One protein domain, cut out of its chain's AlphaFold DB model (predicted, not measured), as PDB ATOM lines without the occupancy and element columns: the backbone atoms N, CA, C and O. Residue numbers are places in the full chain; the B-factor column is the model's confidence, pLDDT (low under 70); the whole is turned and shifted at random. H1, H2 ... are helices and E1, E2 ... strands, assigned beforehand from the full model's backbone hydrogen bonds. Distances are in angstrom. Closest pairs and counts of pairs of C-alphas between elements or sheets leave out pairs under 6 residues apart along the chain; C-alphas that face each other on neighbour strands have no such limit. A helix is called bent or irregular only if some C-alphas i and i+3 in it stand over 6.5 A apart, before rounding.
ATOM      1  N   CYS A  48      63.701  50.679  51.852       90.50
ATOM      2  CA  CYS A  48      63.681  49.217  51.842       90.50
ATOM      3  C   CYS A  48      65.018  48.632  51.366       90.50
ATOM      4  O   CYS A  48      65.747  49.271  50.606       90.50
ATOM      5  N   LYS A  49      65.333  47.398  51.775       92.06
ATOM      6  CA  LYS A  49      66.526  46.657  51.339       92.06
ATOM      7  C   LYS A  49      66.273  45.929  50.033       92.06
ATOM      8  O   LYS A  49      65.321  45.160  49.917       92.06
ATOM      9  N   ARG A  50      67.160  46.076  49.063       89.19
ATOM     10  CA  ARG A  50      67.181  45.199  47.896       89.19
ATOM     11  C   ARG A  50      67.446  43.759  48.370       89.19
ATOM     12  O   ARG A  50      68.282  43.552  49.250       89.19
ATOM     13  N   PRO A  51      66.734  42.760  47.829       88.31
ATOM     14  CA  PRO A  51      66.911  41.375  48.252       88.31
ATOM     15  C   PRO A  51      68.330  40.881  47.939       88.31
ATOM     16  O   PRO A  51      68.863  41.196  46.875       88.31
ATOM     17  N   PHE A  52      68.908  40.098  48.857       89.31
ATOM     18  CA  PHE A  52      70.236  39.473  48.728       89.31
ATOM     19  C   PHE A  52      71.390  40.462  48.504       89.31
ATOM     20  O   PHE A  52      72.358  40.154  47.802       89.31
ATOM     21  N   THR A  53      71.279  41.664  49.069       91.38
ATOM     22  CA  THR A  53      72.284  42.723  48.925       91.38
ATOM     23  C   THR A  53      72.988  43.025  50.235       91.38
ATOM     24  O   THR A  53      72.465  42.785  51.320       91.38
ATOM     25  N   ARG A  54      74.188  43.595  50.129       92.44
ATOM     26  CA  ARG A  54      74.985  43.995  51.288       92.44
ATOM     27  C   ARG A  54      74.625  45.410  51.736       92.44
ATOM     28  O   ARG A  54      74.200  46.238  50.925       92.44
ATOM     29  N   ARG A  55      74.841  45.693  53.025       94.00
ATOM     30  CA  ARG A  55      74.628  47.016  53.627       94.00
ATOM     31  C   ARG A  55      75.599  48.044  53.043       94.00
ATOM     32  O   ARG A  55      76.799  47.867  53.240       94.00
ATOM     33  N   PRO A  56      75.119  49.145  52.439       94.00
ATOM     34  CA  PRO A  56      75.964  50.274  52.053       94.00
ATOM     35  C   PRO A  56      76.763  50.837  53.237       94.00
ATOM     36  O   PRO A  56      76.175  51.070  54.295       94.00
ATOM     37  N   PRO A  57      78.067  51.126  53.080       93.06
ATOM     38  CA  PRO A  57      78.891  51.649  54.173       93.06
ATOM     39  C   PRO A  57      78.441  53.037  54.649       93.06
ATOM     40  O   PRO A  57      78.663  53.379  55.803       93.06
ATOM     41  N   LEU A  58      77.775  53.805  53.779       93.06
ATOM     42  CA  LEU A  58      77.276  55.151  54.072       93.06
ATOM     43  C   LEU A  58      75.921  55.170  54.791       93.06
ATOM     44  O   LEU A  58      75.482  56.234  55.214       93.06
ATOM     45  N   VAL A  59      75.207  54.044  54.853       93.81
ATOM     46  CA  VAL A  59      73.850  53.986  55.414       93.81
ATOM     47  C   VAL A  59      73.920  53.755  56.914       93.81
ATOM     48  O   VAL A  59      74.658  52.877  57.375       93.81
ATOM     49  N   ASN A  60      73.088  54.496  57.648       94.44
ATOM     50  CA  ASN A  60      72.929  54.348  59.088       94.44
ATOM     51  C   ASN A  60      72.678  52.866  59.453       94.44
ATOM     52  O   ASN A  60      71.697  52.284  58.979       94.44
ATOM     53  N   PRO A  61      73.537  52.240  60.282       94.69
ATOM     54  CA  PRO A  61      73.422  50.823  60.617       94.69
ATOM     55  C   PRO A  61      72.078  50.444  61.241       94.69
ATOM     56  O   PRO A  61      71.535  49.398  60.902       94.69
ATOM     57  N   ILE A  62      71.520  51.298  62.104       93.06
ATOM     58  CA  ILE A  62      70.250  51.034  62.794       93.06
ATOM     59  C   ILE A  62      69.108  51.016  61.777       93.06
ATOM     60  O   ILE A  62      68.348  50.052  61.704       93.06
ATOM     61  N   LEU A  63      69.060  52.038  60.916       92.69
ATOM     62  CA  LEU A  63      68.070  52.110  59.846       92.69
ATOM     63  C   LEU A  63      68.201  50.927  58.884       92.69
ATOM     64  O   LEU A  63      67.189  50.396  58.430       92.69
ATOM     65  N   TRP A  64      69.432  50.501  58.574       94.50
ATOM     66  CA  TRP A  64      69.630  49.278  57.809       94.50
ATOM     67  C   TRP A  64      68.996  48.105  58.539       94.50
ATOM     68  O   TRP A  64      68.120  47.493  57.958       94.50
ATOM     69  N   GLU A  65      69.337  47.790  59.787       94.06
ATOM     70  CA  GLU A  65      68.753  46.632  60.481       94.06
ATOM     71  C   GLU A  65      67.215  46.649  60.484       94.06
ATOM     72  O   GLU A  65      66.592  45.641  60.139       94.06
ATOM     73  N   HIS A  66      66.607  47.813  60.722       93.06
ATOM     74  CA  HIS A  66      65.153  47.988  60.770       93.06
ATOM     75  C   HIS A  66      64.470  47.974  59.391       93.06
ATOM     76  O   HIS A  66      63.282  47.647  59.278       93.06
ATOM     77  N   ALA A  67      65.196  48.291  58.314       91.12
ATOM     78  CA  ALA A  67      64.637  48.313  56.971       91.12
ATOM     79  C   ALA A  67      64.220  46.907  56.509       91.12
ATOM     80  O   ALA A  67      65.002  45.949  56.488       91.12
ATOM     81  N   LYS A  68      62.965  46.800  56.067       91.56
ATOM     82  CA  LYS A  68      62.402  45.576  55.482       91.56
ATOM     83  C   LYS A  68      62.930  45.362  54.065       91.56
ATOM     84  O   LYS A  68      63.271  46.313  53.362       91.56
ATOM     85  N   VAL A  69      62.947  44.109  53.616       91.31
ATOM     86  CA  VAL A  69      63.271  43.773  52.222       91.31
ATOM     87  C   VAL A  69      62.182  44.314  51.292       91.31
ATOM     88  O   VAL A  69      60.992  44.144  51.558       91.31
ATOM     89  N   CYS A  70      62.595  44.965  50.204       87.88
ATOM     90  CA  CYS A  70      61.708  45.466  49.166       87.88
ATOM     91  C   CYS A  70      60.929  44.300  48.546       87.88
ATOM     92  O   CYS A  70      61.507  43.300  48.118       87.88
ATOM     93  N   LYS A  71      59.618  44.475  48.436       87.38
ATOM     94  CA  LYS A  71      58.681  43.571  47.769       87.38
ATOM     95  C   LYS A  71      58.218  44.168  46.436       87.38
ATOM     96  O   LYS A  71      58.558  45.303  46.091       87.38
ATOM     97  N   THR A  72      57.448  43.400  45.669       82.88
ATOM     98  CA  THR A  72      56.866  43.837  44.386       82.88
ATOM     99  C   THR A  72      55.863  44.981  44.542       82.88
ATOM    100  O   THR A  72      55.740  45.800  43.639       82.88
ATOM    101  N   ASP A  73      55.196  45.064  45.691       81.94
ATOM    102  CA  ASP A  73      54.228  46.098  46.072       81.94
ATOM    103  C   ASP A  73      54.868  47.308  46.774       81.94
ATOM    104  O   ASP A  73      54.172  48.253  47.142       81.94
ATOM    105  N   THR A  74      56.193  47.314  46.968       82.25
ATOM    106  CA  THR A  74      56.865  48.444  47.617       82.25
ATOM    107  C   THR A  74      56.744  49.705  46.758       82.25
ATOM    108  O   THR A  74      57.114  49.654  45.577       82.25
ATOM    109  N   PRO A  75      56.286  50.841  47.325       79.31
ATOM    110  CA  PRO A  75      56.074  52.063  46.563       79.31
ATOM    111  C   PRO A  75      57.324  52.491  45.794       79.31
ATOM    112  O   PRO A  75      58.444  52.424  46.305       79.31
ATOM    113  N   LYS A  76      57.140  52.981  44.564       74.94
ATOM    114  CA  LYS A  76      58.256  53.448  43.723       74.94
ATOM    115  C   LYS A  76      59.046  54.589  44.364       74.94
ATOM    116  O   LYS A  76      60.239  54.687  44.120       74.94
ATOM    117  N   GLY A  77      58.388  55.412  45.183       74.38
ATOM    118  CA  GLY A  77      59.004  56.526  45.907       74.38
ATOM    119  C   GLY A  77      59.903  56.119  47.079       74.38
ATOM    120  O   GLY A  77      60.513  56.994  47.686       74.38
ATOM    121  N   PHE A  78      60.015  54.828  47.411       82.88
ATOM    122  CA  PHE A  78      60.936  54.372  48.454       82.88
ATOM    123  C   PHE A  78      62.380  54.375  47.956       82.88
ATOM    124  O   PHE A  78      62.678  53.929  46.846       82.88
ATOM    125  N   VAL A  79      63.297  54.795  48.827       84.81
ATOM    126  CA  VAL A  79      64.733  54.651  48.596       84.81
ATOM    127  C   VAL A  79      65.112  53.183  48.760       84.81
ATOM    128  O   VAL A  79      64.842  52.549  49.784       84.81
ATOM    129  N   ARG A  80      65.749  52.633  47.727       87.50
ATOM    130  CA  ARG A  80      66.177  51.233  47.697       87.50
ATOM    131  C   ARG A  80      67.637  51.151  48.111       87.50
ATOM    132  O   ARG A  80      68.513  51.651  47.405       87.50
ATOM    133  N   LEU A  81      67.867  50.511  49.249       91.44
ATOM    134  CA  LEU A  81      69.168  50.352  49.879       91.44
ATOM    135  C   LEU A  81      69.781  49.010  49.498       91.44
ATOM    136  O   LEU A  81      69.080  48.005  49.432       91.44
ATOM    137  N   GLY A  82      71.089  48.981  49.299       90.50
ATOM    138  CA  GLY A  82      71.841  47.763  49.051       90.50
ATOM    139  C   GLY A  82      72.694  47.832  47.798       90.50
ATOM    140  O   GLY A  82      72.248  48.287  46.739       90.50
ATOM    141  N   TYR A  83      73.917  47.324  47.914       89.19
ATOM    142  CA  TYR A  83      74.824  47.133  46.789       89.19
ATOM    143  C   TYR A  83      75.217  45.666  46.656       89.19
ATOM    144  O   TYR A  83      75.272  44.924  47.643       89.19
ATOM    145  N   GLY A  84      75.560  45.283  45.424       84.62
ATOM    146  CA  GLY A  84      76.072  43.954  45.107       84.62
ATOM    147  C   GLY A  84      75.109  42.822  45.459       84.62
ATOM    148  O   GLY A  84      74.064  43.020  46.067       84.62
ATOM    149  N   HIS A  85      75.481  41.610  45.070       84.62
ATOM    150  CA  HIS A  85      74.870  40.411  45.629       84.62
ATOM    151  C   HIS A  85      75.740  39.927  46.795       84.62
ATOM    152  O   HIS A  85      76.967  40.037  46.726       84.62
ATOM    153  N   GLU A  86      75.152  39.364  47.849       82.81
ATOM    154  CA  GLU A  86      75.902  38.852  49.008       82.81
ATOM    155  C   GLU A  86      76.980  37.830  48.617       82.81
ATOM    156  O   GLU A  86      78.059  37.815  49.204       82.81
ATOM    157  N   SER A  87      76.740  37.042  47.570       83.38
ATOM    158  CA  SER A  87      77.697  36.062  47.041       83.38
ATOM    159  C   SER A  87      78.791  36.646  46.138       83.38
ATOM    160  O   SER A  87      79.703  35.910  45.772       83.38
ATOM    161  N   ASN A  88      78.729  37.930  45.759       83.88
ATOM    162  CA  ASN A  88      79.704  38.542  44.860       83.88
ATOM    163  C   ASN A  88      80.803  39.291  45.650       83.88
ATOM    164  O   ASN A  88      80.572  40.417  46.107       83.88
ATOM    165  N   PRO A  89      82.017  38.725  45.790       87.44
ATOM    166  CA  PRO A  89      83.113  39.385  46.498       87.44
ATOM    167  C   PRO A  89      83.647  40.620  45.755       87.44
ATOM    168  O   PRO A  89      84.147  41.548  46.389       87.44
ATOM    169  N   GLU A  90      83.518  40.672  44.428       88.31
ATOM    170  CA  GLU A  90      83.987  41.792  43.605       88.31
ATOM    171  C   GLU A  90      83.225  43.083  43.918       88.31
ATOM    172  O   GLU A  90      83.822  44.156  44.001       88.31
ATOM    173  N   ALA A  91      81.927  42.968  44.213       85.56
ATOM    174  CA  ALA A  91      81.110  44.106  44.620       85.56
ATOM    175  C   ALA A  91      81.628  44.761  45.909       85.56
ATOM    176  O   ALA A  91      81.544  45.975  46.057       85.56
ATOM    177  N   THR A  92      82.199  43.977  46.828       89.12
ATOM    178  CA  THR A  92      82.760  44.514  48.079       89.12
ATOM    179  C   THR A  92      84.043  45.284  47.806       89.12
ATOM    180  O   THR A  92      84.150  46.433  48.219       89.12
ATOM    181  N   ARG A  93      84.955  44.711  47.011       90.69
ATOM    182  CA  ARG A  93      86.211  45.376  46.625       90.69
ATOM    183  C   ARG A  93      85.967  46.691  45.890       90.69
ATOM    184  O   ARG A  93      86.684  47.663  46.106       90.69
ATOM    185  N   LYS A  94      84.948  46.730  45.025       89.88
ATOM    186  CA  LYS A  94      84.547  47.954  44.325       89.88
ATOM    187  C   LYS A  94      84.124  49.044  45.312       89.88
ATOM    188  O   LYS A  94      84.627  50.159  45.224       89.88
ATOM    189  N   ILE A  95      83.243  48.718  46.259       91.25
ATOM    190  CA  ILE A  95      82.782  49.670  47.276       91.25
ATOM    191  C   ILE A  95      83.925  50.128  48.182       91.25
ATOM    192  O   ILE A  95      84.033  51.317  48.452       91.25
ATOM    193  N   GLU A  96      84.798  49.219  48.615       92.00
ATOM    194  CA  GLU A  96      85.971  49.562  49.427       92.00
ATOM    195  C   GLU A  96      86.879  50.561  48.706       92.00
ATOM    196  O   GLU A  96      87.220  51.592  49.282       92.00
ATOM    197  N   ARG A  97      87.180  50.322  47.421       91.31
ATOM    198  CA  ARG A  97      87.951  51.260  46.592       91.31
ATOM    199  C   ARG A  97      87.255  52.616  46.461       91.31
ATOM    200  O   ARG A  97      87.914  53.647  46.518       91.31
ATOM    201  N   MET A  98      85.935  52.634  46.277       90.88
ATOM    202  CA  MET A  98      85.185  53.892  46.199       90.88
ATOM    203  C   MET A  98      85.266  54.674  47.515       90.88
ATOM    204  O   MET A  98      85.507  55.876  47.500       90.88
ATOM    205  N   MET A  99      85.120  53.995  48.655       91.50
ATOM    206  CA  MET A  99      85.242  54.615  49.979       91.50
ATOM    207  C   MET A  99      86.656  55.137  50.253       91.50
ATOM    208  O   MET A  99      86.806  56.199  50.846       91.50
ATOM    209  N   GLU A 100      87.686  54.421  49.803       90.56
ATOM    210  CA  GLU A 100      89.077  54.872  49.883       90.56
ATOM    211  C   GLU A 100      89.292  56.165  49.088       90.56
ATOM    212  O   GLU A 100      89.817  57.136  49.628       90.56
ATOM    213  N   VAL A 101      88.794  56.229  47.850       88.38
ATOM    214  CA  VAL A 101      88.868  57.443  47.021       88.38
ATOM    215  C   VAL A 101      88.115  58.613  47.661       88.38
ATOM    216  O   VAL A 101      88.621  59.733  47.665       88.38
ATOM    217  N   LEU A 102      86.927  58.372  48.226       86.81
ATOM    218  CA  LEU A 102      86.161  59.411  48.921       86.81
ATOM    219  C   LEU A 102      86.895  59.937  50.159       86.81
ATOM    220  O   LEU A 102      86.853  61.135  50.413       86.81
ATOM    221  N   ARG A 103      87.606  59.075  50.895       86.31
ATOM    222  CA  ARG A 103      88.415  59.475  52.055       86.31
ATOM    223  C   ARG A 103      89.567  60.398  51.677       86.31
ATOM    224  O   ARG A 103      89.929  61.282  52.446       86.31
ATOM    225  N   GLU A 104      90.158  60.195  50.505       81.50
ATOM    226  CA  GLU A 104      91.226  61.058  49.998       81.50
ATOM    227  C   GLU A 104      90.713  62.347  49.345       81.50
ATOM    228  O   GLU A 104      91.508  63.246  49.078       81.50
ATOM    229  N   GLY A 105      89.407  62.427  49.092       73.25
ATOM    230  CA  GLY A 105      88.747  63.498  48.359       73.25
ATOM    231  C   GLY A 105      88.804  64.897  48.983       73.25
ATOM    232  O   GLY A 105      88.946  65.837  48.224       73.25
ATOM    233  N   PRO A 106      88.744  65.111  50.307       68.75
ATOM    234  CA  PRO A 106      88.728  66.467  50.875       68.75
ATOM    235  C   PRO A 106      90.069  67.232  50.824       68.75
ATOM    236  O   PRO A 106      90.225  68.231  51.522       68.75
ATOM    237  N   LYS A 107      91.077  66.764  50.077       67.25
ATOM    238  CA  LYS A 107      92.416  67.376  50.060       67.25
ATOM    239  C   LYS A 107      92.416  68.664  49.225       67.25
ATOM    240  O   LYS A 107      92.096  68.645  48.040       67.25
ATOM    241  N   GLU A 108      92.813  69.778  49.842       57.62
ATOM    242  CA  GLU A 108      92.921  71.091  49.182       57.62
ATOM    243  C   GLU A 108      94.064  71.130  48.148       57.62
ATOM    244  O   GLU A 108      93.925  71.730  47.080       57.62
ATOM    245  N   ASP A 109      95.161  70.415  48.421       48.78
ATOM    246  CA  ASP A 109      96.352  70.367  47.572       48.78
ATOM    247  C   ASP A 109      96.295  69.191  46.580       48.78
ATOM    248  O   ASP A 109      96.374  68.022  46.962       48.78
ATOM    249  N   GLY A 110      96.197  69.497  45.282       52.94
ATOM    250  CA  GLY A 110      96.311  68.519  44.185       52.94
ATOM    251  C   GLY A 110      95.032  68.260  43.384       52.94
ATOM    252  O   GLY A 110      95.088  67.593  42.349       52.94
ATOM    253  N   GLY A 111      93.906  68.833  43.814       57.72
ATOM    254  CA  GLY A 111      92.599  68.663  43.185       57.72
ATOM    255  C   GLY A 111      92.065  67.232  43.302       57.72
ATOM    256  O   GLY A 111      92.818  66.262  43.374       57.72
ATOM    257  N   ASN A 112      90.744  67.067  43.295       72.06
ATOM    258  CA  ASN A 112      90.080  65.794  43.605       72.06
ATOM    259  C   ASN A 112      90.132  64.822  42.414       72.06
ATOM    260  O   ASN A 112      89.133  64.221  42.032       72.06
ATOM    261  N   THR A 113      91.291  64.689  41.770       75.62
ATOM    262  CA  THR A 113      91.504  63.954  40.518       75.62
ATOM    263  C   THR A 113      91.150  62.474  40.630       75.62
ATOM    264  O   THR A 113      90.578  61.921  39.690       75.62
ATOM    265  N   SER A 114      91.404  61.845  41.780       81.06
ATOM    266  CA  SER A 114      90.988  60.467  42.070       81.06
ATOM    267  C   SER A 114      89.463  60.336  42.141       81.06
ATOM    268  O   SER A 114      88.891  59.439  41.521       81.06
ATOM    269  N   VAL A 115      88.789  61.274  42.813       80.38
ATOM    270  CA  VAL A 115      87.321  61.336  42.889       80.38
ATOM    271  C   VAL A 115      86.735  61.590  41.506       80.38
ATOM    272  O   VAL A 115      85.832  60.877  41.085       80.38
ATOM    273  N   LEU A 116      87.296  62.529  40.742       78.56
ATOM    274  CA  LEU A 116      86.907  62.795  39.356       78.56
ATOM    275  C   LEU A 116      87.041  61.550  38.474       78.56
ATOM    276  O   LEU A 116      86.140  61.245  37.692       78.56
ATOM    277  N   ALA A 117      88.154  60.825  38.589       82.50
ATOM    278  CA  ALA A 117      88.370  59.582  37.860       82.50
ATOM    279  C   ALA A 117      87.342  58.513  38.257       82.50
ATOM    280  O   ALA A 117      86.775  57.859  37.381       82.50
ATOM    281  N   MET A 118      87.044  58.393  39.552       87.12
ATOM    282  CA  MET A 118      86.012  57.492  40.065       87.12
ATOM    283  C   MET A 118      84.625  57.843  39.509       87.12
ATOM    284  O   MET A 118      83.950  56.960  38.986       87.12
ATOM    285  N   LEU A 119      84.207  59.114  39.559       82.38
ATOM    286  CA  LEU A 119      82.918  59.567  39.016       82.38
ATOM    287  C   LEU A 119      82.797  59.246  37.518       82.38
ATOM    288  O   LEU A 119      81.783  58.711  37.070       82.38
ATOM    289  N   ARG A 120      83.862  59.503  36.744       80.56
ATOM    290  CA  ARG A 120      83.921  59.172  35.311       80.56
ATOM    291  C   ARG A 120      83.808  57.672  35.058       80.56
ATOM    292  O   ARG A 120      83.106  57.268  34.134       80.56
ATOM    293  N   GLN A 121      84.472  56.853  35.870       85.81
ATOM    294  CA  GLN A 121      84.380  55.400  35.761       85.81
ATOM    295  C   GLN A 121      82.956  54.911  36.058       85.81
ATOM    296  O   GLN A 121      82.403  54.147  35.273       85.81
ATOM    297  N   ILE A 122      82.339  55.385  37.145       84.31
ATOM    298  CA  ILE A 122      80.957  55.038  37.512       84.31
ATOM    299  C   ILE A 122      79.995  55.402  36.379       84.31
ATOM    300  O   ILE A 122      79.102  54.622  36.051       84.31
ATOM    301  N   ARG A 123      80.192  56.566  35.757       80.38
ATOM    302  CA  ARG A 123      79.404  56.999  34.605       80.38
ATOM    303  C   ARG A 123      79.564  56.066  33.412       80.38
ATOM    304  O   ARG A 123      78.556  55.601  32.892       80.38
ATOM    305  N   ALA A 124      80.797  55.749  33.018       82.00
ATOM    306  CA  ALA A 124      81.066  54.827  31.913       82.00
ATOM    307  C   ALA A 124      80.446  53.438  32.162       82.00
ATOM    308  O   ALA A 124      79.856  52.835  31.265       82.00
ATOM    309  N   GLU A 125      80.509  52.948  33.400       81.88
ATOM    310  CA  GLU A 125      79.841  51.709  33.800       81.88
ATOM    311  C   GLU A 125      78.310  51.842  33.719       81.88
ATOM    312  O   GLU A 125      77.642  50.955  33.186       81.88
ATOM    313  N   GLY A 126      77.745  52.964  34.169       77.00
ATOM    314  CA  GLY A 126      76.315  53.260  34.065       77.00
ATOM    315  C   GLY A 126      75.807  53.361  32.622       77.00
ATOM    316  O   GLY A 126      74.686  52.945  32.345       77.00
ATOM    317  N   GLU A 127      76.624  53.850  31.686       77.75
ATOM    318  CA  GLU A 127      76.310  53.857  30.247       77.75
ATOM    319  C   GLU A 127      76.260  52.440  29.662       77.75
ATOM    320  O   GLU A 127      75.467  52.165  28.754       77.75
ATOM    321  N   SER A 128      77.083  51.532  30.193       76.94
ATOM    322  CA  SER A 128      77.122  50.128  29.776       76.94
ATOM    323  C   SER A 128      75.979  49.280  30.356       76.94
ATOM    324  O   SER A 128      75.605  48.264  29.765       76.94
ATOM    325  N   ASP A 129      75.371  49.702  31.472       71.75
ATOM    326  CA  ASP A 129      74.236  49.017  32.098       71.75
ATOM    327  C   ASP A 129      72.909  49.457  31.465       71.75
ATOM    328  O   ASP A 129      72.504  50.612  31.554       71.75
ATOM    329  N   LYS A 130      72.162  48.512  30.886       68.12
ATOM    330  CA  LYS A 130      70.868  48.768  30.232       68.12
ATOM    331  C   LYS A 130      69.849  49.489  31.130       68.12
ATOM    332  O   LYS A 130      69.024  50.227  30.600       68.12
ATOM    333  N   TRP A 131      69.883  49.282  32.447       57.16
ATOM    334  CA  TRP A 131      68.963  49.918  33.400       57.16
ATOM    335  C   TRP A 131      69.365  51.342  33.780       57.16
ATOM    336  O   TRP A 131      68.499  52.160  34.094       57.16
ATOM    337  N   LEU A 132      70.664  51.640  33.770       65.00
ATOM    338  CA  LEU A 132      71.189  52.957  34.125       65.00
ATOM    339  C   LEU A 132      71.423  53.828  32.894       65.00
ATOM    340  O   LEU A 132      71.348  55.047  33.009       65.00
ATOM    341  N   ARG A 133      71.605  53.230  31.715       69.00
ATOM    342  CA  ARG A 133      71.906  53.919  30.462       69.00
ATOM    343  C   ARG A 133      70.905  55.012  30.131       69.00
ATOM    344  O   ARG A 133      71.323  56.108  29.798       69.00
ATOM    345  N   ASP A 134      69.605  54.763  30.281       65.31
ATOM    346  CA  ASP A 134      68.585  55.782  30.004       65.31
ATOM    347  C   ASP A 134      68.644  56.938  31.019       65.31
ATOM    348  O   ASP A 134      68.347  58.083  30.678       65.31
ATOM    349  N   ARG A 135      69.039  56.657  32.272       64.56
ATOM    350  CA  ARG A 135      69.286  57.690  33.291       64.56
ATOM    351  C   ARG A 135      70.539  58.481  32.938       64.56
ATOM    352  O   ARG A 135      70.468  59.700  32.919       64.56
ATOM    353  N   VAL A 136      71.636  57.810  32.593       66.69
ATOM    354  CA  VAL A 136      72.874  58.486  32.197       66.69
ATOM    355  C   VAL A 136      72.653  59.321  30.939       66.69
ATOM    356  O   VAL A 136      72.999  60.487  30.950       66.69
ATOM    357  N   GLN A 137      71.988  58.801  29.904       66.69
ATOM    358  CA  GLN A 137      71.742  59.515  28.643       66.69
ATOM    359  C   GLN A 137      70.861  60.759  28.794       66.69
ATOM    360  O   GLN A 137      71.142  61.776  28.160       66.69
ATOM    361  N   ARG A 138      69.814  60.713  29.634       63.53
ATOM    362  CA  ARG A 138      68.998  61.905  29.941       63.53
ATOM    363  C   ARG A 138      69.820  63.005  30.607       63.53
ATOM    364  O   ARG A 138      69.579  64.179  30.362       63.53
ATOM    365  N   GLU A 139      70.793  62.606  31.413       60.00
ATOM    366  CA  GLU A 139      71.668  63.503  32.163       60.00
ATOM    367  C   GLU A 139      72.959  63.860  31.384       60.00
ATOM    368  O   GLU A 139      73.683  64.789  31.750       60.00
ATOM    369  N   SER A 140      73.259  63.149  30.282       53.44
ATOM    370  CA  SER A 140      74.513  63.233  29.516       53.44
ATOM    371  C   SER A 140      74.459  64.100  28.263       53.44
ATOM    372  O   SER A 140      75.379  64.017  27.450       53.44
ATOM    373  N   THR A 141      73.462  64.962  28.070       49.97
ATOM    374  CA  THR A 141      73.413  65.893  26.921       49.97
ATOM    375  C   THR A 141      74.500  66.988  26.962       49.97
ATOM    376  O   THR A 141      74.339  68.051  26.367       49.97
ATOM    377  N   ARG A 142      75.614  66.768  27.674       56.47
ATOM    378  CA  ARG A 142      76.664  67.750  27.963       56.47
ATOM    379  C   ARG A 142      77.971  67.391  27.262       56.47
ATOM    380  O   ARG A 142      78.403  66.244  27.277       56.47
ATOM    381  N   THR A 143      78.609  68.407  26.690       39.28
ATOM    382  CA  THR A 143      79.840  68.324  25.888       39.28
ATOM    383  C   THR A 143      81.137  68.535  26.680       39.28
ATOM    384  O   THR A 143      82.205  68.319  26.114       39.28
ATOM    385  N   ALA A 144      81.090  68.922  27.964       48.78
ATOM    386  CA  ALA A 144      82.288  69.197  28.768       48.78
ATOM    387  C   ALA A 144      82.236  68.566  30.180       48.78
ATOM    388  O   ALA A 144      81.164  68.536  30.789       48.78
ATOM    389  N   PRO A 145      83.375  68.068  30.711       53.16
ATOM    390  CA  PRO A 145      83.477  67.558  32.076       53.16
ATOM    391  C   PRO A 145      83.442  68.710  33.084       53.16
ATOM    392  O   PRO A 145      84.149  69.701  32.923       53.16
ATOM    393  N   CYS A 146      82.640  68.565  34.132       63.81
ATOM    394  CA  CYS A 146      82.491  69.595  35.157       63.81
ATOM    395  C   CYS A 146      83.613  69.558  36.185       63.81
ATOM    396  O   CYS A 146      84.284  68.536  36.346       63.81
ATOM    397  N   ASP A 147      83.854  70.691  36.840       62.97
ATOM    398  CA  ASP A 147      84.876  70.792  37.874       62.97
ATOM    399  C   ASP A 147      84.249  70.479  39.233       62.97
ATOM    400  O   ASP A 147      83.735  71.343  39.945       62.97
ATOM    401  N   PHE A 148      84.264  69.193  39.580       66.31
ATOM    402  CA  PHE A 148      83.689  68.702  40.830       66.31
ATOM    403  C   PHE A 148      84.531  69.075  42.053       66.31
ATOM    404  O   PHE A 148      84.028  68.985  43.168       66.31
ATOM    405  N   THR A 149      85.793  69.478  41.878       62.22
ATOM    406  CA  THR A 149      86.729  69.700  42.991       62.22
ATOM    407  C   THR A 149      86.303  70.900  43.826       62.22
ATOM    408  O   THR A 149      86.109  70.784  45.035       62.22
ATOM    409  N   TYR A 150      86.085  72.043  43.167       62.44
ATOM    410  CA  TYR A 150      85.604  73.255  43.831       62.44
ATOM    411  C   TYR A 150      84.239  73.023  44.488       62.44
ATOM    412  O   TYR A 150      83.995  73.435  45.625       62.44
ATOM    413  N   PHE A 151      83.360  72.319  43.776       64.69
ATOM    414  CA  PHE A 151      81.998  72.069  44.215       64.69
ATOM    415  C   PHE A 151      81.940  71.170  45.462       64.69
ATOM    416  O   PHE A 151      81.327  71.550  46.457       64.69
ATOM    417  N   LEU A 152      82.627  70.024  45.452       66.44
ATOM    418  CA  LEU A 152      82.639  69.077  46.573       66.44
ATOM    419  C   LEU A 152      83.270  69.673  47.842       66.44
ATOM    420  O   LEU A 152      82.771  69.436  48.939       66.44
ATOM    421  N   ASN A 153      84.327  70.478  47.709       67.88
ATOM    422  CA  ASN A 153      85.010  71.058  48.871       67.88
ATOM    423  C   ASN A 153      84.235  72.244  49.473       67.88
ATOM    424  O   ASN A 153      84.264  72.463  50.681       67.88
ATOM    425  N   THR A 154      83.494  72.998  48.656       69.69
ATOM    426  CA  THR A 154      82.762  74.186  49.132       69.69
ATOM    427  C   THR A 154      81.378  73.832  49.682       69.69
ATOM    428  O   THR A 154      80.916  74.444  50.648       69.69
ATOM    429  N   MET A 155      80.688  72.856  49.086       68.44
ATOM    430  CA  MET A 155      79.273  72.609  49.384       68.44
ATOM    431  C   MET A 155      79.011  71.942  50.726       68.44
ATOM    432  O   MET A 155      77.947  72.180  51.291       68.44
ATOM    433  N   GLU A 156      79.949  71.175  51.282       71.06
ATOM    434  CA  GLU A 156      79.763  70.611  52.623       71.06
ATOM    435  C   GLU A 156      79.595  71.721  53.672       71.06
ATOM    436  O   GLU A 156      78.602  71.749  54.401       71.06
ATOM    437  N   SER A 157      80.524  72.681  53.698       72.62
ATOM    438  CA  SER A 157      80.470  73.813  54.629       72.62
ATOM    439  C   SER A 157      79.182  74.624  54.455       72.62
ATOM    440  O   SER A 157      78.534  75.003  55.432       72.62
ATOM    441  N   GLN A 158      78.760  74.851  53.208       69.94
ATOM    442  CA  GLN A 158      77.520  75.576  52.923       69.94
ATOM    443  C   GLN A 158      76.272  74.796  53.360       69.94
ATOM    444  O   GLN A 158      75.369  75.381  53.961       69.94
ATOM    445  N   ALA A 159      76.236  73.483  53.127       70.56
ATOM    446  CA  ALA A 159      75.147  72.618  53.567       70.56
ATOM    447  C   ALA A 159      75.006  72.630  55.093       70.56
ATOM    448  O   ALA A 159      73.902  72.824  55.603       70.56
ATOM    449  N   GLN A 160      76.116  72.486  55.823       70.88
ATOM    450  CA  GLN A 160      76.114  72.524  57.286       70.88
ATOM    451  C   GLN A 160      75.622  73.875  57.813       70.88
ATOM    452  O   GLN A 160      74.818  73.917  58.742       70.88
ATOM    453  N   ARG A 161      76.041  74.989  57.200       71.25
ATOM    454  CA  ARG A 161      75.578  76.333  57.584       71.25
ATOM    455  C   ARG A 161      74.073  76.503  57.402       71.25
ATOM    456  O   ARG A 161      73.416  76.974  58.324       71.25
ATOM    457  N   LEU A 162      73.527  76.098  56.254       68.00
ATOM    458  CA  LEU A 162      72.081  76.162  55.996       68.00
ATOM    459  C   LEU A 162      71.277  75.300  56.973       68.00
ATOM    460  O   LEU A 162      70.161  75.647  57.349       68.00
ATOM    461  N   LYS A 163      71.854  74.178  57.397       70.62
ATOM    462  CA  LYS A 163      71.220  73.224  58.302       70.62
ATOM    463  C   LYS A 163      71.490  73.502  59.781       70.62
ATOM    464  O   LYS A 163      71.238  72.639  60.614       70.62
ATOM    465  N   ASN A 164      71.987  74.692  60.134       74.75
ATOM    466  CA  ASN A 164      72.337  75.059  61.513       74.75
ATOM    467  C   ASN A 164      73.265  74.034  62.199       74.75
ATOM    468  O   ASN A 164      73.143  73.774  63.394       74.75
ATOM    469  N   GLY A 165      74.182  73.435  61.438       74.56
ATOM    470  CA  GLY A 165      75.126  72.426  61.915       74.56
ATOM    471  C   GLY A 165      74.607  70.986  61.902       74.56
ATOM    472  O   GLY A 165      75.361  70.086  62.268       74.56
ATOM    473  N   ASP A 166      73.367  70.731  61.468       81.94
ATOM    474  CA  ASP A 166      72.901  69.362  61.259       81.94
ATOM    475  C   ASP A 166      73.659  68.701  60.094       81.94
ATOM    476  O   ASP A 166      73.676  69.180  58.956       81.94
ATOM    477  N   ARG A 167      74.306  67.575  60.412       85.19
ATOM    478  CA  ARG A 167      75.121  66.775  59.490       85.19
ATOM    479  C   ARG A 167      74.275  65.820  58.647       85.19
ATOM    480  O   ARG A 167      74.805  65.165  57.752       85.19
ATOM    481  N   CYS A 168      72.980  65.692  58.934       85.94
ATOM    482  CA  CYS A 168      72.119  64.773  58.219       85.94
ATOM    483  C   CYS A 168      71.698  65.325  56.852       85.94
ATOM    484  O   CYS A 168      71.016  66.345  56.742       85.94
ATOM    485  N   ALA A 169      72.059  64.631  55.768       80.00
ATOM    486  CA  ALA A 169      71.662  65.041  54.420       80.00
ATOM    487  C   ALA A 169      70.151  64.884  54.172       80.00
ATOM    488  O   ALA A 169      69.528  65.794  53.621       80.00
ATOM    489  N   THR A 170      69.569  63.767  54.612       82.19
ATOM    490  CA  THR A 170      68.137  63.469  54.497       82.19
ATOM    491  C   THR A 170      67.694  62.526  55.604       82.19
ATOM    492  O   THR A 170      68.433  61.622  56.007       82.19
ATOM    493  N   TYR A 171      66.455  62.705  56.038       85.69
ATOM    494  CA  TYR A 171      65.804  61.826  56.993       85.69
ATOM    495  C   TYR A 171      64.978  60.766  56.269       85.69
ATOM    496  O   TYR A 171      64.494  60.983  55.156       85.69
ATOM    497  N   ALA A 172      64.863  59.604  56.898       87.12
ATOM    498  CA  ALA A 172      64.011  58.510  56.479       87.12
ATOM    499  C   ALA A 172      63.171  58.042  57.662       87.12
ATOM    500  O   ALA A 172      63.622  58.059  58.806       87.12
ATOM    501  N   TYR A 173      61.947  57.616  57.377       87.19
ATOM    502  CA  TYR A 173      61.046  57.117  58.398       87.19
ATOM    503  C   TYR A 173      61.399  55.676  58.763       87.19
ATOM    504  O   TYR A 173      61.287  54.761  57.939       87.19
ATOM    505  N   ASP A 174      61.800  55.478  60.012       88.56
ATOM    506  CA  ASP A 174      61.970  54.164  60.605       88.56
ATOM    507  C   ASP A 174      60.604  53.600  61.007       88.56
ATOM    508  O   ASP A 174      59.907  54.134  61.871       88.56
ATOM    509  N   GLN A 175      60.213  52.494  60.373       84.56
ATOM    510  CA  GLN A 175      58.931  51.840  60.630       84.56
ATOM    511  C   GLN A 175      58.901  51.046  61.940       84.56
ATOM    512  O   GLN A 175      57.809  50.723  62.407       84.56
ATOM    513  N   VAL A 176      60.060  50.667  62.483       88.44
ATOM    514  CA  VAL A 176      60.152  49.902  63.733       88.44
ATOM    515  C   VAL A 176      59.992  50.857  64.908       88.44
ATOM    516  O   VAL A 176      59.063  50.702  65.698       88.44
ATOM    517  N   ASP A 177      60.825  51.897  64.950       88.06
ATOM    518  CA  ASP A 177      60.828  52.885  66.035       88.06
ATOM    519  C   ASP A 177      59.797  54.012  65.831       88.06
ATOM    520  O   ASP A 177      59.606  54.855  66.706       88.06
ATOM    521  N   LYS A 178      59.108  54.024  64.683       87.00
ATOM    522  CA  LYS A 178      58.072  54.999  64.302       87.00
ATOM    523  C   LYS A 178      58.549  56.461  64.347       87.00
ATOM    524  O   LYS A 178      57.768  57.358  64.672       87.00
ATOM    525  N   GLN A 179      59.802  56.716  63.970       87.81
ATOM    526  CA  GLN A 179      60.436  58.040  64.010       87.81
ATOM    527  C   GLN A 179      61.291  58.317  62.768       87.81
ATOM    528  O   GLN A 179      61.728  57.397  62.081       87.81
ATOM    529  N   GLU A 180      61.557  59.591  62.481       85.94
ATOM    530  CA  GLU A 180      62.513  59.970  61.442       85.94
ATOM    531  C   GLU A 180      63.947  59.847  61.963       85.94
ATOM    532  O   GLU A 180      64.311  60.421  62.988       85.94
ATOM    533  N   VAL A 181      64.773  59.107  61.233       90.62
ATOM    534  CA  VAL A 181      66.195  58.918  61.527       90.62
ATOM    535  C   VAL A 181      67.025  59.331  60.324       90.62
ATOM    536  O   VAL A 181      66.543  59.342  59.189       90.62
ATOM    537  N   CYS A 182      68.291  59.677  60.549       90.06
ATOM    538  CA  CYS A 182      69.156  60.022  59.431       90.06
ATOM    539  C   CYS A 182      69.376  58.808  58.523       90.06
ATOM    540  O   CYS A 182      69.745  57.733  59.010       90.06
ATOM    541  N   LEU A 183      69.170  58.989  57.214       89.94
ATOM    542  CA  LEU A 183      69.378  57.938  56.215       89.94
ATOM    543  C   LEU A 183      70.846  57.499  56.163       89.94
ATOM    544  O   LEU A 183      71.161  56.310  56.065       89.94
ATOM    545  N   PHE A 184      71.734  58.485  56.222       91.56
ATOM    546  CA  PHE A 184      73.172  58.300  56.127       91.56
ATOM    547  C   PHE A 184      73.811  58.262  57.517       91.56
ATOM    548  O   PHE A 184      73.317  58.881  58.461       91.56
ATOM    549  N   ASP A 185      74.904  57.517  57.647       93.06
ATOM    550  CA  ASP A 185      75.674  57.442  58.882       93.06
ATOM    551  C   ASP A 185      76.500  58.720  59.061       93.06
ATOM    552  O   ASP A 185      77.511  58.932  58.393       93.06
ATOM    553  N   THR A 186      76.075  59.579  59.986       90.81
ATOM    554  CA  THR A 186      76.748  60.853  60.284       90.81
ATOM    555  C   THR A 186      78.088  60.683  61.001       90.81
ATOM    556  O   THR A 186      78.795  61.671  61.194       90.81
ATOM    557  N   LYS A 187      78.450  59.456  61.399       91.88
ATOM    558  CA  LYS A 187      79.766  59.123  61.967       91.88
ATOM    559  C   LYS A 187      80.811  58.812  60.895       91.88
ATOM    560  O   LYS A 187      81.991  58.717  61.220       91.88
ATOM    561  N   VAL A 188      80.385  58.616  59.647       90.50
ATOM    562  CA  VAL A 188      81.263  58.354  58.506       90.50
ATOM    563  C   VAL A 188      81.483  59.675  57.777       90.50
ATOM    564  O   VAL A 188      80.581  60.187  57.115       90.50
ATOM    565  N   GLU A 189      82.681  60.243  57.907       87.19
ATOM    566  CA  GLU A 189      83.026  61.549  57.328       87.19
ATOM    567  C   GLU A 189      82.842  61.560  55.803       87.19
ATOM    568  O   GLU A 189      82.268  62.491  55.244       87.19
ATOM    569  N   GLU A 190      83.200  60.465  55.128       86.12
ATOM    570  CA  GLU A 190      83.009  60.295  53.686       86.12
ATOM    571  C   GLU A 190      81.521  60.340  53.288       86.12
ATOM    572  O   GLU A 190      81.174  60.825  52.208       86.12
ATOM    573  N   ALA A 191      80.630  59.862  54.167       85.69
ATOM    574  CA  ALA A 191      79.186  59.934  53.964       85.69
ATOM    575  C   ALA A 191      78.682  61.359  54.108       85.69
ATOM    576  O   ALA A 191      77.936  61.821  53.247       85.69
ATOM    577  N   VAL A 192      79.104  62.068  55.152       85.81
ATOM    578  CA  VAL A 192      78.700  63.460  55.373       85.81
ATOM    579  C   VAL A 192      79.168  64.338  54.218       85.81
ATOM    580  O   VAL A 192      78.356  65.075  53.660       85.81
ATOM    581  N   TRP A 193      80.422  64.200  53.796       82.69
ATOM    582  CA  TRP A 193      81.003  64.978  52.705       82.69
ATOM    583  C   TRP A 193      80.254  64.786  51.373       82.69
ATOM    584  O   TRP A 193      79.752  65.746  50.772       82.69
ATOM    585  N   LEU A 194      80.079  63.530  50.939       84.88
ATOM    586  CA  LEU A 194      79.382  63.210  49.690       84.88
ATOM    587  C   LEU A 194      77.902  63.622  49.739       84.88
ATOM    588  O   LEU A 194      77.376  64.214  48.792       84.88
ATOM    589  N   THR A 195      77.213  63.309  50.838       83.31
ATOM    590  CA  THR A 195      75.754  63.475  50.927       83.31
ATOM    591  C   THR A 195      75.335  64.913  51.213       83.31
ATOM    592  O   THR A 195      74.251  65.321  50.799       83.31
ATOM    593  N   SER A 196      76.198  65.719  51.833       79.12
ATOM    594  CA  SER A 196      75.998  67.168  51.949       79.12
ATOM    595  C   SER A 196      76.030  67.833  50.576       79.12
ATOM    596  O   SER A 196      75.145  68.621  50.239       79.12
ATOM    597  N   THR A 197      76.987  67.437  49.735       78.12
ATOM    598  CA  THR A 197      77.067  67.912  48.348       78.12
ATOM    599  C   THR A 197      75.854  67.454  47.529       78.12
ATOM    600  O   THR A 197      75.262  68.225  46.770       78.12
ATOM    601  N   TRP A 198      75.419  66.209  47.721       80.75
ATOM    602  CA  TRP A 198      74.185  65.699  47.125       80.75
ATOM    603  C   TRP A 198      72.939  66.493  47.557       80.75
ATOM    604  O   TRP A 198      72.142  66.907  46.716       80.75
ATOM    605  N   ALA A 199      72.788  66.788  48.851       75.62
ATOM    606  CA  ALA A 199      71.681  67.599  49.361       75.62
ATOM    607  C   ALA A 199      71.677  69.020  48.767       75.62
ATOM    608  O   ALA A 199      70.623  69.635  48.618       75.62
ATOM    609  N   CYS A 200      72.850  69.533  48.395       72.62
ATOM    610  CA  CYS A 200      72.992  70.824  47.738       72.62
ATOM    611  C   CYS A 200      72.572  70.834  46.261       72.62
ATOM    612  O   CYS A 200      72.065  71.854  45.788       72.62
ATOM    613  N   THR A 201      72.783  69.728  45.541       68.81
ATOM    614  CA  THR A 201      72.475  69.597  44.101       68.81
ATOM    615  C   THR A 201      71.063  69.124  43.811       68.81
ATOM    616  O   THR A 201      70.531  69.335  42.724       68.81
ATOM    617  N   THR A 202      70.435  68.460  44.769       63.28
ATOM    618  CA  THR A 202      69.095  67.933  44.577       63.28
ATOM    619  C   THR A 202      68.047  68.991  44.914       63.28
ATOM    620  O   THR A 202      68.054  69.612  45.974       63.28
ATOM    621  N   GLN A 203      67.052  69.162  44.035       51.50
ATOM    622  CA  GLN A 203      65.829  69.931  44.332       51.50
ATOM    623  C   GLN A 203      64.931  69.233  45.374       51.50
ATOM    624  O   GLN A 203      63.742  69.545  45.520       51.50
ATOM    625  N   SER A 204      65.453  68.263  46.124       48.38
ATOM    626  CA  SER A 204      64.897  67.886  47.415       48.38
ATOM    627  C   SER A 204      65.150  68.996  48.411       48.38
ATOM    628  O   SER A 204      65.926  68.843  49.340       48.38
ATOM    629  N   GLY A 205      64.434  70.115  48.234       42.12
ATOM    630  CA  GLY A 205      64.242  71.107  49.284       42.12
ATOM    631  C   GLY A 205      63.685  70.368  50.484       42.12
ATOM    632  O   GLY A 205      62.536  69.970  50.412       42.12
ATOM    633  N   ALA A 206      64.546  70.059  51.454       48.16
ATOM    634  CA  ALA A 206      64.444  69.112  52.575       48.16
ATOM    635  C   ALA A 206      63.677  67.782  52.378       48.16
ATOM    636  O   ALA A 206      63.475  67.076  53.338       48.16
ATOM    637  N   ILE A 207      63.127  67.465  51.209       44.28
ATOM    638  CA  ILE A 207      61.744  66.940  51.202       44.28
ATOM    639  C   ILE A 207      60.920  67.682  52.285       44.28
ATOM    640  O   ILE A 207      60.552  67.153  53.322       44.28
ATOM    641  N   GLY A 208      60.735  68.989  52.089       35.16
ATOM    642  CA  GLY A 208      60.000  69.849  53.009       35.16
ATOM    643  C   GLY A 208      60.253  71.360  52.937       35.16
ATOM    644  O   GLY A 208      59.299  72.104  53.138       35.16
ATOM    645  N   LYS A 209      61.469  71.880  52.690       41.28
ATOM    646  CA  LYS A 209      61.737  73.338  52.798       41.28
ATOM    647  C   LYS A 209      62.711  73.836  51.729       41.28
ATOM    648  O   LYS A 209      63.854  73.400  51.651       41.28
ATOM    649  N   GLY A 210      62.206  74.713  50.862       41.84
ATOM    650  CA  GLY A 210      62.788  75.148  49.586       41.84
ATOM    651  C   GLY A 210      64.030  76.042  49.654       41.84
ATOM    652  O   GLY A 210      64.065  77.080  48.993       41.84
ATOM    653  N   GLU A 211      65.055  75.644  50.402       47.75
ATOM    654  CA  GLU A 211      66.402  76.217  50.334       47.75
ATOM    655  C   GLU A 211      67.401  75.136  49.911       47.75
ATOM    656  O   GLU A 211      68.227  74.671  50.685       47.75
ATOM    657  N   SER A 212      67.311  74.687  48.658       55.50
ATOM    658  CA  SER A 212      68.426  73.966  48.030       55.50
ATOM    659  C   SER A 212      69.638  74.900  47.948       55.50
ATOM    660  O   SER A 212      69.449  76.085  47.660       55.50
ATOM    661  N   CYS A 213      70.869  74.392  48.088       57.19
ATOM    662  CA  CYS A 213      72.089  75.206  47.939       57.19
ATOM    663  C   CYS A 213      72.193  75.894  46.564       57.19
ATOM    664  O   CYS A 213      72.928  76.866  46.426       57.19
ATOM    665  N   HIS A 214      71.383  75.496  45.573       57.59
ATOM    666  CA  HIS A 214      71.133  76.296  44.370       57.59
ATOM    667  C   HIS A 214      70.774  77.765  44.655       57.59
ATOM    668  O   HIS A 214      71.163  78.623  43.877       57.59
ATOM    669  N   LYS A 215      70.077  78.086  45.757       56.47
ATOM    670  CA  LYS A 215      69.813  79.481  46.158       56.47
ATOM    671  C   LYS A 215      71.070  80.207  46.642       56.47
ATOM    672  O   LYS A 215      71.174  81.406  46.420       56.47
ATOM    673  N   LEU A 216      72.019  79.503  47.262       58.66
ATOM    674  CA  LEU A 216      73.331  80.074  47.589       58.66
ATOM    675  C   LEU A 216      74.153  80.311  46.319       58.66
ATOM    676  O   LEU A 216      74.816  81.336  46.208       58.66
ATOM    677  N   CYS A 217      74.048  79.408  45.339       56.59
ATOM    678  CA  CYS A 217      74.640  79.589  44.016       56.59
ATOM    679  C   CYS A 217      73.910  80.626  43.143       56.59
ATOM    680  O   CYS A 217      74.465  81.037  42.134       56.59
ATOM    681  N   ALA A 218      72.691  81.062  43.479       54.19
ATOM    682  CA  ALA A 218      71.890  81.935  42.609       54.19
ATOM    683  C   ALA A 218      72.514  83.326  42.372       54.19
ATOM    684  O   ALA A 218      72.065  84.048  41.488       54.19
ATOM    685  N   PHE A 219      73.537  83.694  43.149       52.16
ATOM    686  CA  PHE A 219      74.321  84.919  42.967       52.16
ATOM    687  C   PHE A 219      75.645  84.694  42.211       52.16
ATOM    688  O   PHE A 219      76.383  85.651  41.994       52.16
ATOM    689  N   ASP A 220      75.942  83.452  41.812       62.66
ATOM    690  CA  ASP A 220      77.135  83.049  41.067       62.66
ATOM    691  C   ASP A 220      76.764  82.045  39.955       62.66
ATOM    692  O   ASP A 220      76.521  80.853  40.189       62.66
ATOM    693  N   ASP A 221      76.741  82.532  38.713       60.19
ATOM    694  CA  ASP A 221      76.424  81.739  37.520       60.19
ATOM    695  C   ASP A 221      77.358  80.530  37.351       60.19
ATOM    696  O   ASP A 221      76.937  79.479  36.853       60.19
ATOM    697  N   TYR A 222      78.611  80.633  37.814       65.38
ATOM    698  CA  TYR A 222      79.553  79.519  37.797       65.38
ATOM    699  C   TYR A 222      79.111  78.425  38.775       65.38
ATOM    700  O   TYR A 222      78.968  77.269  38.375       65.38
ATOM    701  N   CYS A 223      78.793  78.784  40.022       63.62
ATOM    702  CA  CYS A 223      78.275  77.859  41.037       63.62
ATOM    703  C   CYS A 223      76.995  77.155  40.565       63.62
ATOM    704  O   CYS A 223      76.875  75.935  40.681       63.62
ATOM    705  N   THR A 224      76.054  77.897  39.974       66.31
ATOM    706  CA  THR A 224      74.779  77.335  39.500       66.31
ATOM    707  C   THR A 224      74.985  76.351  38.347       66.31
ATOM    708  O   THR A 224      74.384  75.270  38.340       66.31
ATOM    709  N   SER A 225      75.869  76.688  37.405       68.44
ATOM    710  CA  SER A 225      76.244  75.811  36.292       68.44
ATOM    711  C   SER A 225      76.925  74.529  36.782       68.44
ATOM    712  O   SER A 225      76.524  73.432  36.389       68.44
ATOM    713  N   GLN A 226      77.885  74.636  37.711       69.25
ATOM    714  CA  GLN A 226      78.578  73.473  38.275       69.25
ATOM    715  C   GLN A 226      77.649  72.595  39.127       69.25
ATOM    716  O   GLN A 226      77.697  71.375  38.999       69.25
ATOM    717  N   ALA A 227      76.753  73.178  39.933       66.69
ATOM    718  CA  ALA A 227      75.793  72.433  40.754       66.69
ATOM    719  C   ALA A 227      74.807  71.627  39.899       66.69
ATOM    720  O   ALA A 227      74.614  70.432  40.117       66.69
ATOM    721  N   SER A 228      74.227  72.272  38.880       67.50
ATOM    722  CA  SER A 228      73.390  71.593  37.883       67.50
ATOM    723  C   SER A 228      74.189  70.516  37.155       67.50
ATOM    724  O   SER A 228      73.673  69.434  36.855       67.50
ATOM    725  N   CYS A 229      75.472  70.784  36.903       70.75
ATOM    726  CA  CYS A 229      76.319  69.831  36.230       70.75
ATOM    727  C   CYS A 229      76.617  68.569  37.046       70.75
ATOM    728  O   CYS A 229      76.529  67.459  36.523       70.75
ATOM    729  N   ALA A 230      76.963  68.740  38.318       73.12
ATOM    730  CA  ALA A 230      77.450  67.672  39.173       73.12
ATOM    731  C   ALA A 230      76.336  66.777  39.734       73.12
ATOM    732  O   ALA A 230      76.600  65.616  40.052       73.12
ATOM    733  N   ALA A 231      75.103  67.293  39.830       74.38
ATOM    734  CA  ALA A 231      73.952  66.586  40.396       74.38
ATOM    735  C   ALA A 231      73.811  65.127  39.915       74.38
ATOM    736  O   ALA A 231      73.720  64.234  40.761       74.38
ATOM    737  N   PRO A 232      73.861  64.834  38.600       75.06
ATOM    738  CA  PRO A 232      73.563  63.494  38.105       75.06
ATOM    739  C   PRO A 232      74.667  62.479  38.392       75.06
ATOM    740  O   PRO A 232      74.382  61.316  38.668       75.06
ATOM    741  N   ASP A 233      75.928  62.914  38.349       78.06
ATOM    742  CA  ASP A 233      77.075  62.048  38.618       78.06
ATOM    743  C   ASP A 233      77.181  61.742  40.126       78.06
ATOM    744  O   ASP A 233      77.514  60.617  40.511       78.06
ATOM    745  N   ILE A 234      76.817  62.694  40.996       80.56
ATOM    746  CA  ILE A 234      76.709  62.468  42.447       80.56
ATOM    747  C   ILE A 234      75.559  61.497  42.756       80.56
ATOM    748  O   ILE A 234      75.745  60.539  43.509       80.56
ATOM    749  N   ASP A 235      74.397  61.686  42.128       79.81
ATOM    750  CA  ASP A 235      73.250  60.772  42.209       79.81
ATOM    751  C   ASP A 235      73.618  59.341  41.790       79.81
ATOM    752  O   ASP A 235      73.282  58.362  42.466       79.81
ATOM    753  N   LEU A 236      74.323  59.212  40.663       80.38
ATOM    754  CA  LEU A 236      74.781  57.926  40.147       80.38
ATOM    755  C   LEU A 236      75.789  57.277  41.101       80.38
ATOM    756  O   LEU A 236      75.743  56.066  41.308       80.38
ATOM    757  N   THR A 237      76.643  58.080  41.734       86.12
ATOM    758  CA  THR A 237      77.615  57.618  42.732       86.12
ATOM    759  C   THR A 237      76.937  57.082  43.983       86.12
ATOM    760  O   THR A 237      77.289  55.994  44.439       86.12
ATOM    761  N   LEU A 238      75.915  57.768  44.502       86.69
ATOM    762  CA  LEU A 238      75.112  57.243  45.610       86.69
ATOM    763  C   LEU A 238      74.433  55.926  45.232       86.69
ATOM    764  O   LEU A 238      74.474  54.969  46.007       86.69
ATOM    765  N   CYS A 239      73.882  55.829  44.020       84.69
ATOM    766  CA  CYS A 239      73.267  54.592  43.549       84.69
ATOM    767  C   CYS A 239      74.294  53.457  43.392       84.69
ATOM    768  O   CYS A 239      74.019  52.324  43.793       84.69
ATOM    769  N   ALA A 240      75.506  53.756  42.913       85.69
ATOM    770  CA  ALA A 240      76.614  52.805  42.849       85.69
ATOM    771  C   ALA A 240      77.069  52.337  44.244       85.69
ATOM    772  O   ALA A 240      77.397  51.164  44.411       85.69
ATOM    773  N   LEU A 241      77.016  53.218  45.251       89.44
ATOM    774  CA  LEU A 241      77.268  52.889  46.660       89.44
ATOM    775  C   LEU A 241      76.107  52.132  47.326       89.44
ATOM    776  O   LEU A 241      76.231  51.688  48.466       89.44
ATOM    777  N   GLY A 242      74.998  51.931  46.612       87.56
ATOM    778  CA  GLY A 242      73.843  51.165  47.073       87.56
ATOM    779  C   GLY A 242      72.725  52.007  47.678       87.56
ATOM    780  O   GLY A 242      71.900  51.464  48.404       87.56
ATOM    781  N   VAL A 243      72.670  53.308  47.399       87.19
ATOM    782  CA  VAL A 243      71.562  54.196  47.773       87.19
ATOM    783  C   VAL A 243      70.973  54.801  46.503       87.19
ATOM    784  O   VAL A 243      71.382  55.863  46.043       87.19
ATOM    785  N   CYS A 244      70.013  54.104  45.895       76.38
ATOM    786  CA  CYS A 244      69.372  54.588  44.674       76.38
ATOM    787  C   CYS A 244      68.108  55.373  45.031       76.38
ATOM    788  O   CYS A 244      67.076  54.795  45.387       76.38
ATOM    789  N   VAL A 245      68.201  56.698  44.923       68.62
ATOM    790  CA  VAL A 245      67.061  57.604  45.084       68.62
ATOM    791  C   VAL A 245      66.150  57.467  43.856       68.62
ATOM    792  O   VAL A 245      66.655  57.500  42.722       68.62
TER     793      VAL A 245
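What this domain is: This is residues 48 to 245 of the 251 residues of an uncharacterized protein of Polyangiaceae bacterium (UniProt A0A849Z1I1). This is a body of crossed helices, with H6 and the second arm of the long bent helix H8 in its middle; H3 crosses that arm, H5 crosses H6, and H2 and H3 form a helical hairpin. At one end of the longest axis is the small strand hairpin E2 and E3 with H1 next to it, and at the other end is the short H7, on the first arm of H8. The printed part has 198 residues, with eight named helices and three named strands in the order H1 E1 H2 H3 H4 H5 E2 E3 H6 H7 H8; E2 and E3 are antiparallel, and the class is mostly helix. It is compact, with a radius of gyration of the C-alphas of 16.4 A, and spans 43 by 38 by 31 A.

How they stand to each other: H1, residues 61 to 66, touches no helix. Residues 80 to 81 of E1, residues 79 to 81, pair antiparallel with residues 243 to 244. H2, residues 89 to 104, touches H3, residues 113 to 128, with its residues 98 to 104 alone, opposite ways at a tilt of 35.3 degrees, only just steep; the closest C-alphas, of Val 101 and Val 115, are 5.9 A apart. H4, residues 130 to 139, touches residues 123 to 127 of H3, closest at C-alphas 133 and 127, 4.4 A. E2, residues 171 to 174, and E3, residues 179 to 182, form a hairpin, with N 172 and O 181 within hydrogen-bond range at 2.9 A. H5, residues 148 to 162, touches H6, residues 189 to 201, about perpendicular at 87 degrees, closest at C-alphas 156 and 196, 5.1 A. H8, residues 221 to 240, was assigned as one helix by its hydrogen bonds but is bent, C-alphas 229 and 232 being 7.2 A apart; its arms are H8a, residues 221 to 229, and H8b, residues 232 to 240. H7, residues 214 to 217, touches H8a, closest at C-alphas 217 and 223, 5.0 A. H3 touches H8b with residues 119 to 126 alone, about perpendicular at 78 degrees, closest at C-alphas 119 and 233, 6.4 A. Every O i to N i+4 pair is within hydrogen-bond range in H1, H2, H3, H6, H8a and H8b, against 4 of 6 in H4 and 9 of 11 in H5; H7 is too short for one.

Where its parts are: H1 begins at C-alpha 61 (73.422, 50.823, 60.617), and H8b ends at C-alpha 240 (76.614, 52.805, 42.849). H2 is 23.4 A long, H3 22.7 A, H5 20.5 A and H6 18.7 A. H4 is irregular, only just, with C-alphas 131 and 134 6.8 A apart.

The domain as a whole: The two C-alphas farthest apart, of Ser 87 and Phe 219, are 49.1 A apart. The printed part has no cut; the links H1 to E1 and H6 to H7 are long. Mean pLDDT of the printed part is 76.6, and 63 residues are under 70, among them 130 to 155 and 201 to 228.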